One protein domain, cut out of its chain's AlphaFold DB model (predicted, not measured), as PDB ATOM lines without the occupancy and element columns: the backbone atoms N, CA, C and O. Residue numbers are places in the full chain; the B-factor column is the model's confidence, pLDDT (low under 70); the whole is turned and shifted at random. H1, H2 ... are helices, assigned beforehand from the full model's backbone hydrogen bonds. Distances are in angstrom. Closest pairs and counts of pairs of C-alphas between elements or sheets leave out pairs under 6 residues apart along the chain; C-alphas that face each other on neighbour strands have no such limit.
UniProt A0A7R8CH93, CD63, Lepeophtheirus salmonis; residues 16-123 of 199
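Overview. This is residues 16 to 123 of the 199 residues of the protein "CD63" of Lepeophtheirus salmonis (UniProt A0A7R8CH93). What shape? H1 stands off one end of a body of loops and shorter helices, H4 near its middle. What parts? Five named helices, H1 to H5 in order, hold 52 of 108 printed residues, under half, with no named strand: all helix. It is compact, radius of gyration of the C-alphas 14.0 A, spanning 39 by 26 by 25 A.

Along the chain. Where are they? H1 is residues 16 to 32, 23.7 A long; H2 38 to 45; H3 52 to 65; H4 76 to 81; H5 111 to 117. Anchors? C-alpha 16 is at (133.501, 216.260, 140.604), C-alpha 117 at (157.389, 199.757, 152.304).

Arrangement. Near H1? H1 touches no helix. Near H2? H4 is close but not clearly touching, closest C-alphas Phe 42 and Ile 79, 7.2 A. Backbones? Every O i to N i+4 pair is within hydrogen-bond range in H1, H2 and H3, 2 of 3 in H5, 0 of 2 in H4, which has 3 of 3 O i to N i+3.

Size, cuts and confidence. Cut? The printed part has no cut; H4 to H5 is a long link. Low confidence? Residues 28 to 39, 73 and 121 to 123 have pLDDT under 70.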
ATOM      1  N   VAL A  16     133.678 217.196 139.477       89.81
ATOM      2  CA  VAL A  16     133.501 216.260 140.604       89.81
ATOM      3  C   VAL A  16     134.793 216.098 141.404       89.81
ATOM      4  O   VAL A  16     134.746 216.076 142.630       89.81
ATOM      5  N   GLN A  17     135.952 216.035 140.743       85.62
ATOM      6  CA  GLN A  17     137.238 215.975 141.440       85.62
ATOM      7  C   GLN A  17     137.539 217.243 142.235       85.62
ATOM      8  O   GLN A  17     137.997 217.130 143.364       85.62
ATOM      9  N   ILE A  18     137.268 218.434 141.694       88.06
ATOM     10  CA  ILE A  18     137.471 219.687 142.437       88.06
ATOM     11  C   ILE A  18     136.576 219.732 143.680       88.06
ATOM     12  O   ILE A  18     137.058 220.066 144.759       88.06
ATOM     13  N   VAL A  19     135.308 219.330 143.551       92.06
ATOM     14  CA  VAL A  19     134.383 219.229 144.691       92.06
ATOM     15  C   VAL A  19     134.883 218.208 145.713       92.06
ATOM     16  O   VAL A  19     134.909 218.508 146.899       92.06
ATOM     17  N   ALA A  20     135.336 217.031 145.273       86.06
ATOM     18  CA  ALA A  20     135.875 216.004 146.161       86.06
ATOM     19  C   ALA A  20     137.162 216.456 146.871       86.06
ATOM     20  O   ALA A  20     137.337 216.161 148.049       86.06
ATOM     21  N   ILE A  21     138.047 217.188 146.184       84.00
ATOM     22  CA  ILE A  21     139.246 217.780 146.790       84.00
ATOM     23  C   ILE A  21     138.834 218.806 147.839       84.00
ATOM     24  O   ILE A  21     139.347 218.751 148.949       84.00
ATOM     25  N   PHE A  22     137.906 219.709 147.520       88.12
ATOM     26  CA  PHE A  22     137.441 220.720 148.466       88.12
ATOM     27  C   PHE A  22     136.770 220.087 149.691       88.12
ATOM     28  O   PHE A  22     137.166 220.388 150.810       88.12
ATOM     29  N   ALA A  23     135.874 219.117 149.493       85.06
ATOM     30  CA  ALA A  23     135.268 218.347 150.577       85.06
ATOM     31  C   ALA A  23     136.319 217.591 151.407       85.06
ATOM     32  O   ALA A  23     136.233 217.540 152.628       85.06
ATOM     33  N   ALA A  24     137.353 217.034 150.769       80.81
ATOM     34  CA  ALA A  24     138.461 216.406 151.480       80.81
ATOM     35  C   ALA A  24     139.319 217.426 152.247       80.81
ATOM     36  O   ALA A  24     139.898 217.066 153.266       80.81
ATOM     37  N   LEU A  25     139.438 218.670 151.776       79.44
ATOM     38  CA  LEU A  25     140.136 219.749 152.480       79.44
ATOM     39  C   LEU A  25     139.331 220.251 153.679       79.44
ATOM     40  O   LEU A  25     139.921 220.446 154.737       79.44
ATOM     41  N   GLU A  26     138.013 220.404 153.543       81.12
ATOM     42  CA  GLU A  26     137.114 220.711 154.662       81.12
ATOM     43  C   GLU A  26     137.156 219.595 155.703       81.12
ATOM     44  O   GLU A  26     137.469 219.855 156.859       81.12
ATOM     45  N   LEU A  27     137.007 218.338 155.276       71.31
ATOM     46  CA  LEU A  27     137.119 217.187 156.168       71.31
ATOM     47  C   LEU A  27     138.490 217.136 156.858       71.31
ATOM     48  O   LEU A  27     138.571 216.847 158.043       71.31
ATOM     49  N   ARG A  28     139.585 217.448 156.153       67.00
ATOM     50  CA  ARG A  28     140.914 217.584 156.781       67.00
ATOM     51  C   ARG A  28     140.957 218.723 157.793       67.00
ATOM     52  O   ARG A  28     141.611 218.566 158.814       67.00
ATOM     53  N   SER A  29     140.315 219.853 157.513       67.88
ATOM     54  CA  SER A  29     140.237 220.981 158.441       67.88
ATOM     55  C   SER A  29     139.469 220.608 159.706       67.88
ATOM     56  O   SER A  29     139.908 220.967 160.792       67.88
ATOM     57  N   ASP A  30     138.375 219.863 159.574       65.38
ATOM     58  CA  ASP A  30     137.572 219.390 160.703       65.38
ATOM     59  C   ASP A  30     138.333 218.340 161.522       65.38
ATOM     60  O   ASP A  30     138.472 218.476 162.736       65.38
ATOM     61  N   ILE A  31     138.933 217.347 160.858       64.12
ATOM     62  CA  ILE A  31     139.747 216.323 161.526       64.12
ATOM     63  C   ILE A  31     140.958 216.941 162.249       64.12
ATOM     64  O   ILE A  31     141.308 216.511 163.344       64.12
ATOM     65  N   ASN A  32     141.602 217.956 161.664       63.00
ATOM     66  CA  ASN A  32     142.737 218.638 162.294       63.00
ATOM     67  C   ASN A  32     142.319 219.574 163.442       63.00
ATOM     68  O   ASN A  32     143.171 219.935 164.250       63.00
ATOM     69  N   ASN A  33     141.047 219.975 163.505       60.34
ATOM     70  CA  ASN A  33     140.494 220.858 164.535       60.34
ATOM     71  C   ASN A  33     139.813 220.080 165.683       60.34
ATOM     72  O   ASN A  33     138.927 220.621 166.343       60.34
ATOM     73  N   ASP A  34     140.232 218.834 165.940       54.41
ATOM     74  CA  ASP A  34     139.776 217.972 167.048       54.41
ATOM     75  C   ASP A  34     138.279 217.580 167.034       54.41
ATOM     76  O   ASP A  34     137.793 217.003 168.006       54.41
ATOM     77  N   THR A  35     137.517 217.838 165.960       52.19
ATOM     78  CA  THR A  35     136.074 217.501 165.928       52.19
ATOM     79  C   THR A  35     135.782 216.073 165.471       52.19
ATOM     80  O   THR A  35     134.786 215.496 165.903       52.19
ATOM     81  N   VAL A  36     136.654 215.472 164.653       52.97
ATOM     82  CA  VAL A  36     136.672 214.017 164.423       52.97
ATOM     83  C   VAL A  36     137.693 213.439 165.381       52.97
ATOM     84  O   VAL A  36     138.885 213.348 165.083       52.97
ATOM     85  N   GLU A  37     137.223 213.127 166.579       55.62
ATOM     86  CA  GLU A  37     138.053 212.553 167.618       55.62
ATOM     87  C   GLU A  37     138.678 211.250 167.077       55.62
ATOM     88  O   GLU A  37     138.021 210.438 166.420       55.62
ATOM     89  N   ASN A  38     139.979 211.044 167.309       61.56
ATOM     90  CA  ASN A  38     140.691 209.822 166.897       61.56
ATOM     91  C   ASN A  38     139.984 208.527 167.362       61.56
ATOM     92  O   ASN A  38     140.283 207.450 166.847       61.56
ATOM     93  N   THR A  39     139.061 208.645 168.321       62.69
ATOM     94  CA  THR A  39     138.164 207.617 168.851       62.69
ATOM     95  C   THR A  39     137.284 206.980 167.780       62.69
ATOM     96  O   THR A  39     137.268 205.759 167.721       62.69
ATOM     97  N   ASP A  40     136.654 207.730 166.871       77.50
ATOM     98  CA  ASP A  40     135.740 207.144 165.871       77.50
ATOM     99  C   ASP A  40     136.476 206.215 164.892       77.50
ATOM    100  O   ASP A  40     136.030 205.107 164.576       77.50
ATOM    101  N   MET A  41     137.650 206.646 164.420       80.56
ATOM    102  CA  MET A  41     138.492 205.819 163.552       80.56
ATOM    103  C   MET A  41     139.082 204.639 164.331       80.56
ATOM    104  O   MET A  41     139.124 203.517 163.826       80.56
ATOM    105  N   PHE A  42     139.530 204.879 165.563       85.31
ATOM    106  CA  PHE A  42     140.036 203.825 166.429       85.31
ATOM    107  C   PHE A  42     138.974 202.752 166.693       85.31
ATOM    108  O   PHE A  42     139.267 201.571 166.528       85.31
ATOM    109  N   ASP A  43     137.740 203.133 167.008       87.31
ATOM    110  CA  ASP A  43     136.625 202.223 167.281       87.31
ATOM    111  C   ASP A  43     136.253 201.390 166.052       87.31
ATOM    112  O   ASP A  43     135.950 200.198 166.164       87.31
ATOM    113  N   ALA A  44     136.372 201.963 164.850       87.44
ATOM    114  CA  ALA A  44     136.207 201.217 163.606       87.44
ATOM    115  C   ALA A  44     137.311 200.160 163.380       87.44
ATOM    116  O   ALA A  44     137.109 199.194 162.635       87.44
ATOM    117  N   MET A  45     138.477 200.323 164.014       90.62
ATOM    118  CA  MET A  45     139.665 199.478 163.840       90.62
ATOM    119  C   MET A  45     139.963 198.575 165.046       90.62
ATOM    120  O   MET A  45     140.667 197.579 164.903       90.62
ATOM    121  N   VAL A  46     139.410 198.850 166.231       92.38
ATOM    122  CA  VAL A  46     139.736 198.161 167.499       92.38
ATOM    123  C   VAL A  46     139.394 196.666 167.495       92.38
ATOM    124  O   VAL A  46     139.889 195.885 168.314       92.38
ATOM    125  N   ASN A  47     138.520 196.252 166.577       93.75
ATOM    126  CA  ASN A  47     138.116 194.862 166.378       93.75
ATOM    127  C   ASN A  47     138.860 194.177 165.222       93.75
ATOM    128  O   ASN A  47     138.525 193.044 164.897       93.75
ATOM    129  N   TYR A  48     139.881 194.811 164.638       94.75
ATOM    130  CA  TYR A  48     140.598 194.294 163.468       94.75
ATOM    131  C   TYR A  48     141.140 192.862 163.653       94.75
ATOM    132  O   TYR A  48     140.983 192.043 162.758       94.75
ATOM    133  N   GLU A  49     141.729 192.514 164.805       93.81
ATOM    134  CA  GLU A  49     142.185 191.130 165.067       93.81
ATOM    135  C   GLU A  49     141.109 190.217 165.675       93.81
ATOM    136  O   GLU A  49     141.328 189.017 165.818       93.81
ATOM    137  N   ARG A  50     139.962 190.773 166.083       93.88
ATOM    138  CA  ARG A  50     138.909 190.036 166.804       93.88
ATOM    139  C   ARG A  50     137.758 189.594 165.909       93.88
ATOM    140  O   ARG A  50     137.102 188.608 166.225       93.88
ATOM    141  N   ASP A  51     137.511 190.323 164.830       95.94
ATOM    142  CA  ASP A  51     136.414 190.083 163.902       95.94
ATOM    143  C   ASP A  51     136.971 189.931 162.481       95.94
ATOM    144  O   ASP A  51     137.554 190.860 161.918       95.94
ATOM    145  N   GLU A  52     136.788 188.746 161.896       95.56
ATOM    146  CA  GLU A  52     137.273 188.427 160.549       95.56
ATOM    147  C   GLU A  52     136.620 189.290 159.462       95.56
ATOM    148  O   GLU A  52     137.280 189.636 158.483       95.56
ATOM    149  N   VAL A  53     135.362 189.704 159.639       96.00
ATOM    150  CA  VAL A  53     134.658 190.574 158.688       96.00
ATOM    151  C   VAL A  53     135.237 191.982 158.743       96.00
ATOM    152  O   VAL A  53     135.448 192.616 157.706       96.00
ATOM    153  N   VAL A  54     135.521 192.486 159.947       94.81
ATOM    154  CA  VAL A  54     136.201 193.779 160.124       94.81
ATOM    155  C   VAL A  54     137.599 193.710 159.516       94.81
ATOM    156  O   VAL A  54     137.971 194.598 158.744       94.81
ATOM    157  N   LYS A  55     138.339 192.630 159.787       95.31
ATOM    158  CA  LYS A  55     139.662 192.379 159.213       95.31
ATOM    159  C   LYS A  55     139.636 192.419 157.694       95.31
ATOM    160  O   LYS A  55     140.382 193.189 157.100       95.31
ATOM    161  N   GLU A  56     138.753 191.638 157.071       96.06
ATOM    162  CA  GLU A  56     138.632 191.532 155.617       96.06
ATOM    163  C   GLU A  56     138.277 192.875 154.970       96.06
ATOM    164  O   GLU A  56     138.836 193.223 153.925       96.06
ATOM    165  N   ARG A  57     137.386 193.658 155.589       94.69
ATOM    166  CA  ARG A  57     137.014 194.993 155.098       94.69
ATOM    167  C   ARG A  57     138.209 195.937 155.080       94.69
ATOM    168  O   ARG A  57     138.482 196.541 154.046       94.69
ATOM    169  N   TRP A  58     138.938 196.030 156.189       93.69
ATOM    170  CA  TRP A  58     140.138 196.866 156.285       93.69
ATOM    171  C   TRP A  58     141.232 196.401 155.332       93.69
ATOM    172  O   TRP A  58     141.807 197.195 154.596       93.69
ATOM    173  N   ASP A  59     141.456 195.098 155.268       94.62
ATOM    174  CA  ASP A  59     142.401 194.486 154.349       94.62
ATOM    175  C   ASP A  59     142.069 194.756 152.878       94.62
ATOM    176  O   ASP A  59     142.962 194.988 152.059       94.62
ATOM    177  N   THR A  60     140.784 194.733 152.529       93.19
ATOM    178  CA  THR A  60     140.306 195.074 151.187       93.19
ATOM    179  C   THR A  60     140.505 196.551 150.904       93.19
ATOM    180  O   THR A  60     141.002 196.884 149.832       93.19
ATOM    181  N   LEU A  61     140.208 197.429 151.866       90.25
ATOM    182  CA  LEU A  61     140.478 198.859 151.740       90.25
ATOM    183  C   LEU A  61     141.967 199.123 151.487       90.25
ATOM    184  O   LEU A  61     142.294 199.802 150.513       90.25
ATOM    185  N   HIS A  62     142.862 198.530 152.283       91.69
ATOM    186  CA  HIS A  62     144.308 198.698 152.114       91.69
ATOM    187  C   HIS A  62     144.786 198.260 150.727       91.69
ATOM    188  O   HIS A  62     145.510 199.000 150.060       91.69
ATOM    189  N   ARG A  63     144.339 197.087 150.255       88.75
ATOM    190  CA  ARG A  63     144.736 196.542 148.947       88.75
ATOM    191  C   ARG A  63     144.121 197.291 147.770       88.75
ATOM    192  O   ARG A  63     144.791 197.500 146.767       88.75
ATOM    193  N   GLN A  64     142.847 197.662 147.860       86.19
ATOM    194  CA  GLN A  64     142.118 198.273 146.750       86.19
ATOM    195  C   GLN A  64     142.502 199.739 146.562       86.19
ATOM    196  O   GLN A  64     142.620 200.209 145.430       86.19
ATOM    197  N   TYR A  65     142.679 200.457 147.668       83.88
ATOM    198  CA  TYR A  65     142.960 201.886 147.640       83.88
ATOM    199  C   TYR A  65     144.427 202.213 147.858       83.88
ATOM    200  O   TYR A  65     144.771 203.384 147.745       83.88
ATOM    201  N   HIS A  66     145.287 201.218 148.098       84.69
ATOM    202  CA  HIS A  66     146.704 201.444 148.357       84.69
ATOM    203  C   HIS A  66     146.865 202.488 149.472       84.69
ATOM    204  O   HIS A  66     147.407 203.581 149.286       84.69
ATOM    205  N   CYS A  67     146.323 202.161 150.640       86.25
ATOM    206  CA  CYS A  67     146.410 202.984 151.837       86.25
ATOM    207  C   CYS A  67     146.757 202.126 153.052       86.25
ATOM    208  O   CYS A  67     146.589 200.906 153.036       86.25
ATOM    209  N   CYS A  68     147.223 202.770 154.119       89.12
ATOM    210  CA  CYS A  68     147.441 202.104 155.391       89.12
ATOM    211  C   CYS A  68     146.988 202.981 156.554       89.12
ATOM    212  O   CYS A  68     147.565 204.041 156.802       89.12
ATOM    213  N   GLY A  69     145.981 202.505 157.287       87.50
ATOM    214  CA  GLY A  69     145.438 203.203 158.446       87.50
ATOM    215  C   GLY A  69     144.463 204.316 158.074       87.50
ATOM    216  O   GLY A  69     143.670 204.170 157.145       87.50
ATOM    217  N   GLY A  70     144.493 205.401 158.844       79.81
ATOM    218  CA  GLY A  70     143.415 206.382 158.861       79.81
ATOM    219  C   GLY A  70     143.886 207.823 158.715       79.81
ATOM    220  O   GLY A  70     144.375 208.250 157.671       79.81
ATOM    221  N   ILE A  71     143.645 208.594 159.767       70.94
ATOM    222  CA  ILE A  71     143.703 210.052 159.775       70.94
ATOM    223  C   ILE A  71     145.119 210.564 159.462       70.94
ATOM    224  O   ILE A  71     146.086 210.111 160.059       70.94
ATOM    225  N   ASN A  72     145.219 211.583 158.601       71.44
ATOM    226  CA  ASN A  72     146.446 212.239 158.119       71.44
ATOM    227  C   ASN A  72     147.157 211.566 156.936       71.44
ATOM    228  O   ASN A  72     147.408 210.369 156.893       71.44
ATOM    229  N   TYR A  73     147.574 212.405 155.982       64.75
ATOM    230  CA  TYR A  73     148.126 211.985 154.689       64.75
ATOM    231  C   TYR A  73     149.450 211.212 154.782       64.75
ATOM    232  O   TYR A  73     149.650 210.295 154.002       64.75
ATOM    233  N   ASN A  74     150.335 211.558 155.723       72.44
ATOM    234  CA  ASN A  74     151.678 210.965 155.822       72.44
ATOM    235  C   ASN A  74     151.892 210.106 157.070       72.44
ATOM    236  O   ASN A  74     152.879 209.383 157.145       72.44
ATOM    237  N   VAL A  75     151.004 210.209 158.057       77.25
ATOM    238  CA  VAL A  75     151.142 209.532 159.354       77.25
ATOM    239  C   VAL A  75     149.907 208.711 159.709       77.25
ATOM    240  O   VAL A  75     149.817 208.212 160.820       77.25
ATOM    241  N   GLY A  76     148.964 208.520 158.779       81.44
ATOM    242  CA  GLY A  76     147.736 207.764 159.043       81.44
ATOM    243  C   GLY A  76     147.956 206.307 159.419       81.44
ATOM    244  O   GLY A  76     147.153 205.741 160.156       81.44
ATOM    245  N   TYR A  77     149.093 205.730 159.033       87.25
ATOM    246  CA  TYR A  77     149.501 204.402 159.477       87.25
ATOM    247  C   TYR A  77     149.847 204.348 160.977       87.25
ATOM    248  O   TYR A  77     149.863 203.268 161.558       87.25
ATOM    249  N   MET A  78     150.105 205.485 161.630       87.06
ATOM    250  CA  MET A  78     150.435 205.529 163.059       87.06
ATOM    251  C   MET A  78     149.265 205.132 163.946       87.06
ATOM    252  O   MET A  78     149.485 204.739 165.082       87.06
ATOM    253  N   ILE A  79     148.029 205.154 163.445       87.25
ATOM    254  CA  ILE A  79     146.879 204.684 164.221       87.25
ATOM    255  C   ILE A  79     147.040 203.225 164.683       87.25
ATOM    256  O   ILE A  79     146.568 202.852 165.757       87.25
ATOM    257  N   TRP A  80     147.792 202.421 163.922       90.50
ATOM    258  CA  TRP A  80     148.113 201.037 164.254       90.50
ATOM    259  C   TRP A  80     148.999 200.886 165.498       90.50
ATOM    260  O   TRP A  80     149.085 199.783 166.027       90.50
ATOM    261  N   THR A  81     149.615 201.958 166.023       88.62
ATOM    262  CA  THR A  81     150.287 201.892 167.335       88.62
ATOM    263  C   THR A  81     149.297 201.711 168.479       88.62
ATOM    264  O   THR A  81     149.664 201.156 169.511       88.62
ATOM    265  N   ASN A  82     148.063 202.188 168.304       87.12
ATOM    266  CA  ASN A  82     147.030 202.150 169.334       87.12
ATOM    267  C   ASN A  82     146.076 200.967 169.133       87.12
ATOM    268  O   ASN A  82     145.550 200.434 170.108       87.12
ATOM    269  N   VAL A  83     145.856 200.539 167.886       89.81
ATOM    270  CA  VAL A  83     144.997 199.390 167.565       89.81
ATOM    271  C   VAL A  83     145.647 198.088 168.056       89.81
ATOM    272  O   VAL A  83     146.814 197.839 167.753       89.81
ATOM    273  N   PRO A  84     144.919 197.223 168.790       90.25
ATOM    274  CA  PRO A  84     145.465 195.960 169.272       90.25
ATOM    275  C   PRO A  84     145.746 195.007 168.102       90.25
ATOM    276  O   PRO A  84     144.832 194.423 167.519       90.25
ATOM    277  N   LEU A  85     147.030 194.842 167.786       90.94
ATOM    278  CA  LEU A  85     147.548 193.891 166.804       90.94
ATOM    279  C   LEU A  85     148.271 192.725 167.487       90.94
ATOM    280  O   LEU A  85     148.727 192.835 168.626       90.94
ATOM    281  N   GLN A  86     148.449 191.616 166.760       88.62
ATOM    282  CA  GLN A  86     149.246 190.478 167.241       88.62
ATOM    283  C   GLN A  86     150.711 190.857 167.544       88.62
ATOM    284  O   GLN A  86     151.346 190.242 168.403       88.62
ATOM    285  N   TYR A  87     151.250 191.859 166.845       88.88
ATOM    286  CA  TYR A  87     152.613 192.359 167.018       88.88
ATOM    287  C   TYR A  87     152.590 193.863 167.291       88.88
ATOM    288  O   TYR A  87     151.877 194.608 166.622       88.88
ATOM    289  N   THR A  88     153.402 194.322 168.245       89.06
ATOM    290  CA  THR A  88     153.574 195.753 168.529       89.06
ATOM    291  C   THR A  88     154.370 196.441 167.419       89.06
ATOM    292  O   THR A  88     155.067 195.783 166.642       89.06
ATOM    293  N   ASN A  89     154.261 197.771 167.318       90.56
ATOM    294  CA  ASN A  89     154.985 198.588 166.329       90.56
ATOM    295  C   ASN A  89     154.827 198.093 164.882       90.56
ATOM    296  O   ASN A  89     155.754 198.172 164.072       90.56
ATOM    297  N   SER A  90     153.664 197.528 164.576       93.25
ATOM    298  CA  SER A  90     153.404 196.833 163.325       93.25
ATOM    299  C   SER A  90     152.163 197.394 162.650       93.25
ATOM    300  O   SER A  90     151.344 198.053 163.281       93.25
ATOM    301  N   VAL A  91     152.034 197.115 161.362       94.06
ATOM    302  CA  VAL A  91     150.807 197.328 160.588       94.06
ATOM    303  C   VAL A  91     150.348 195.986 160.014       94.06
ATOM    304  O   VAL A  91     151.151 195.048 159.950       94.06
ATOM    305  N   PRO A  92     149.090 195.864 159.569       94.88
ATOM    306  CA  PRO A  92     148.643 194.713 158.798       94.88
ATOM    307  C   PRO A  92     149.505 194.425 157.570       94.88
ATOM    308  O   PRO A  92     149.920 195.343 156.865       94.88
ATOM    309  N   ASP A  93     149.688 193.149 157.233       94.62
ATOM    310  CA  ASP A  93     150.427 192.764 156.021       94.62
ATOM    311  C   ASP A  93     149.753 193.277 154.730       94.62
ATOM    312  O   ASP A  93     150.413 193.473 153.709       94.62
ATOM    313  N   SER A  94     148.442 193.546 154.771       93.94
ATOM    314  CA  SER A  94     147.677 194.157 153.677       93.94
ATOM    315  C   SER A  94     148.086 195.600 153.357       93.94
ATOM    316  O   SER A  94     147.796 196.065 152.257       93.94
ATOM    317  N   CYS A  95     148.782 196.290 154.268       92.31
ATOM    318  CA  CYS A  95     149.311 197.640 154.051       92.31
ATOM    319  C   CYS A  95     150.588 197.683 153.199       92.31
ATOM    320  O   CYS A  95     150.975 198.753 152.720       92.31
ATOM    321  N   CYS A  96     151.300 196.563 153.076       92.19
ATOM    322  CA  CYS A  96     152.605 196.532 152.429       92.19
ATOM    323  C   CYS A  96     152.491 196.675 150.911       92.19
ATOM    324  O   CYS A  96     151.608 196.087 150.288       92.19
ATOM    325  N   LEU A  97     153.468 197.359 150.307       89.38
ATOM    326  CA  LEU A  97     153.634 197.453 148.851       89.38
ATOM    327  C   LEU A  97     153.687 196.072 148.192       89.38
ATOM    328  O   LEU A  97     153.075 195.832 147.153       89.38
ATOM    329  N   HIS A  98     154.401 195.152 148.836       90.62
ATOM    330  CA  HIS A  98     154.443 193.746 148.476       90.62
ATOM    331  C   HIS A  98     153.909 192.927 149.646       90.62
ATOM    332  O   HIS A  98     154.600 192.737 150.649       90.62
ATOM    333  N   VAL A  99     152.666 192.463 149.516       90.56
ATOM    334  CA  VAL A  99     151.992 191.675 150.551       90.56
ATOM    335  C   VAL A  99     152.742 190.357 150.747       90.56
ATOM    336  O   VAL A  99     152.769 189.496 149.868       90.56
ATOM    337  N   ALA A 100     153.352 190.207 151.917       92.44
ATOM    338  CA  ALA A 100     154.054 189.006 152.339       92.44
ATOM    339  C   ALA A 100     153.834 188.796 153.836       92.44
ATOM    340  O   ALA A 100     153.664 189.753 154.588       92.44
ATOM    341  N   LYS A 101     153.856 187.537 154.283       93.06
ATOM    342  CA  LYS A 101     153.613 187.203 155.688       93.06
ATOM    343  C   LYS A 101     154.639 187.888 156.598       93.06
ATOM    344  O   LYS A 101     155.829 187.587 156.528       93.06
ATOM    345  N   GLY A 102     154.163 188.744 157.496       91.69
ATOM    346  CA  GLY A 102     154.969 189.498 158.450       91.69
ATOM    347  C   GLY A 102     155.712 190.702 157.869       91.69
ATOM    348  O   GLY A 102     156.625 191.189 158.533       91.69
ATOM    349  N   CYS A 103     155.365 191.184 156.672       92.88
ATOM    350  CA  CYS A 103     155.989 192.373 156.082       92.88
ATOM    351  C   CYS A 103     155.734 193.642 156.909       92.88
ATOM    352  O   CYS A 103     156.591 194.521 156.951       92.88
ATOM    353  N   GLY A 104     154.585 193.719 157.591       92.75
ATOM    354  CA  GLY A 104     154.205 194.874 158.402       92.75
ATOM    355  C   GLY A 104     154.818 194.878 159.804       92.75
ATOM    356  O   GLY A 104     154.588 195.815 160.568       92.75
ATOM    357  N   ARG A 105     155.591 193.847 160.177       93.69
ATOM    358  CA  ARG A 105     156.128 193.702 161.537       93.69
ATOM    359  C   ARG A 105     157.242 194.697 161.832       93.69
ATOM    360  O   ARG A 105     158.191 194.806 161.061       93.69
ATOM    361  N   ASN A 106     157.173 195.341 162.999       92.00
ATOM    362  CA  ASN A 106     158.174 196.293 163.504       92.00
ATOM    363  C   ASN A 106     158.465 197.476 162.562       92.00
ATOM    364  O   ASN A 106     159.476 198.163 162.715       92.00
ATOM    365  N   ILE A 107     157.596 197.725 161.580       90.12
ATOM    366  CA  ILE A 107     157.808 198.762 160.571       90.12
ATOM    367  C   ILE A 107     157.699 200.169 161.168       90.12
ATOM    368  O   ILE A 107     158.335 201.098 160.683       90.12
ATOM    369  N   LEU A 108     156.950 200.313 162.266       90.00
ATOM    370  CA  LEU A 108     156.737 201.590 162.949       90.00
ATOM    371  C   LEU A 108     157.950 202.033 163.779       90.00
ATOM    372  O   LEU A 108     157.970 203.159 164.257       90.00
ATOM    373  N   LEU A 109     158.970 201.179 163.936       89.00
ATOM    374  CA  LEU A 109     160.216 201.551 164.617       89.00
ATOM    375  C   LEU A 109     161.063 202.531 163.793       89.00
ATOM    376  O   LEU A 109     161.832 203.293 164.368       89.00
ATOM    377  N   ASN A 110     160.931 202.504 162.462       86.75
ATOM    378  CA  ASN A 110     161.719 203.322 161.543       86.75
ATOM    379  C   ASN A 110     160.804 203.968 160.496       86.75
ATOM    380  O   ASN A 110     160.475 203.349 159.484       86.75
ATOM    381  N   HIS A 111     160.433 205.233 160.704       80.06
ATOM    382  CA  HIS A 111     159.541 205.967 159.795       80.06
ATOM    383  C   HIS A 111     160.071 206.067 158.356       80.06
ATOM    384  O   HIS A 111     159.279 206.023 157.416       80.06
ATOM    385  N   GLU A 112     161.392 206.159 158.177       82.56
ATOM    386  CA  GLU A 112     162.034 206.159 156.854       82.56
ATOM    387  C   GLU A 112     161.801 204.839 156.107       82.56
ATOM    388  O   GLU A 112     161.533 204.832 154.912       82.56
ATOM    389  N   VAL A 113     161.833 203.715 156.827       81.69
ATOM    390  CA  VAL A 113     161.582 202.381 156.262       81.69
ATOM    391  C   VAL A 113     160.088 202.161 156.022       81.69
ATOM    392  O   VAL A 113     159.714 201.441 155.098       81.69
ATOM    393  N   ALA A 114     159.226 202.766 156.843       81.62
ATOM    394  CA  ALA A 114     157.784 202.660 156.690       81.62
ATOM    395  C   ALA A 114     157.311 203.283 155.371       81.62
ATOM    396  O   ALA A 114     156.655 202.605 154.583       81.62
ATOM    397  N   SER A 115     157.694 204.526 155.078       76.25
ATOM    398  CA  SER A 115     157.245 205.221 153.861       76.25
ATOM    399  C   SER A 115     157.695 204.547 152.557       76.25
ATOM    400  O   SER A 115     157.022 204.690 151.540       76.25
ATOM    401  N   GLU A 116     158.788 203.781 152.584       81.94
ATOM    402  CA  GLU A 116     159.280 203.017 151.431       81.94
ATOM    403  C   GLU A 116     158.566 201.669 151.247       81.94
ATOM    404  O   GLU A 116     158.627 201.087 150.169       81.94
ATOM    405  N   LYS A 117     157.907 201.138 152.286       83.75
ATOM    406  CA  LYS A 117     157.389 199.757 152.304       83.75
ATOM    407  C   LYS A 117     155.869 199.637 152.357       83.75
ATOM    408  O   LYS A 117     155.358 198.551 152.077       83.75
ATOM    409  N   ILE A 118     155.147 200.705 152.686       83.56
ATOM    410  CA  ILE A 118     153.678 200.716 152.762       83.56
ATOM    411  C   ILE A 118     153.068 201.786 151.861       83.56
ATOM    412  O   ILE A 118     153.726 202.747 151.467       83.56
ATOM    413  N   PHE A 119     151.790 201.628 151.532       79.19
ATOM    414  CA  PHE A 119     151.097 202.595 150.691       79.19
ATOM    415  C   PHE A 119     150.587 203.819 151.471       79.19
ATOM    416  O   PHE A 119     149.889 203.684 152.477       79.19
ATOM    417  N   VAL A 120     150.894 205.022 150.965       72.88
ATOM    418  CA  VAL A 120     150.590 206.306 151.634       72.88
ATOM    419  C   VAL A 120     149.749 207.260 150.754       72.88
ATOM    420  O   VAL A 120     149.200 208.245 151.244       72.88
ATOM    421  N   HIS A 121     149.592 207.004 149.446       67.44
ATOM    422  CA  HIS A 121     149.066 208.004 148.500       67.44
ATOM    423  C   HIS A 121     147.953 207.474 147.576       67.44
ATOM    424  O   HIS A 121     148.225 206.888 146.533       67.44
ATOM    425  N   VAL A 122     146.690 207.767 147.915       65.94
ATOM    426  CA  VAL A 122     145.498 207.347 147.140       65.94
ATOM    427  C   VAL A 122     145.104 208.357 146.044       65.94
ATOM    428  O   VAL A 122     144.631 207.987 144.971       65.94
ATOM    429  N   GLY A 123     145.301 209.659 146.283       65.88
ATOM    430  CA  GLY A 123     144.735 210.725 145.436       65.88
ATOM    431  C   GLY A 123     145.479 211.005 144.126       65.88
ATOM    432  O   GLY A 123     144.884 211.485 143.162       65.88
TER     433      GLY A 123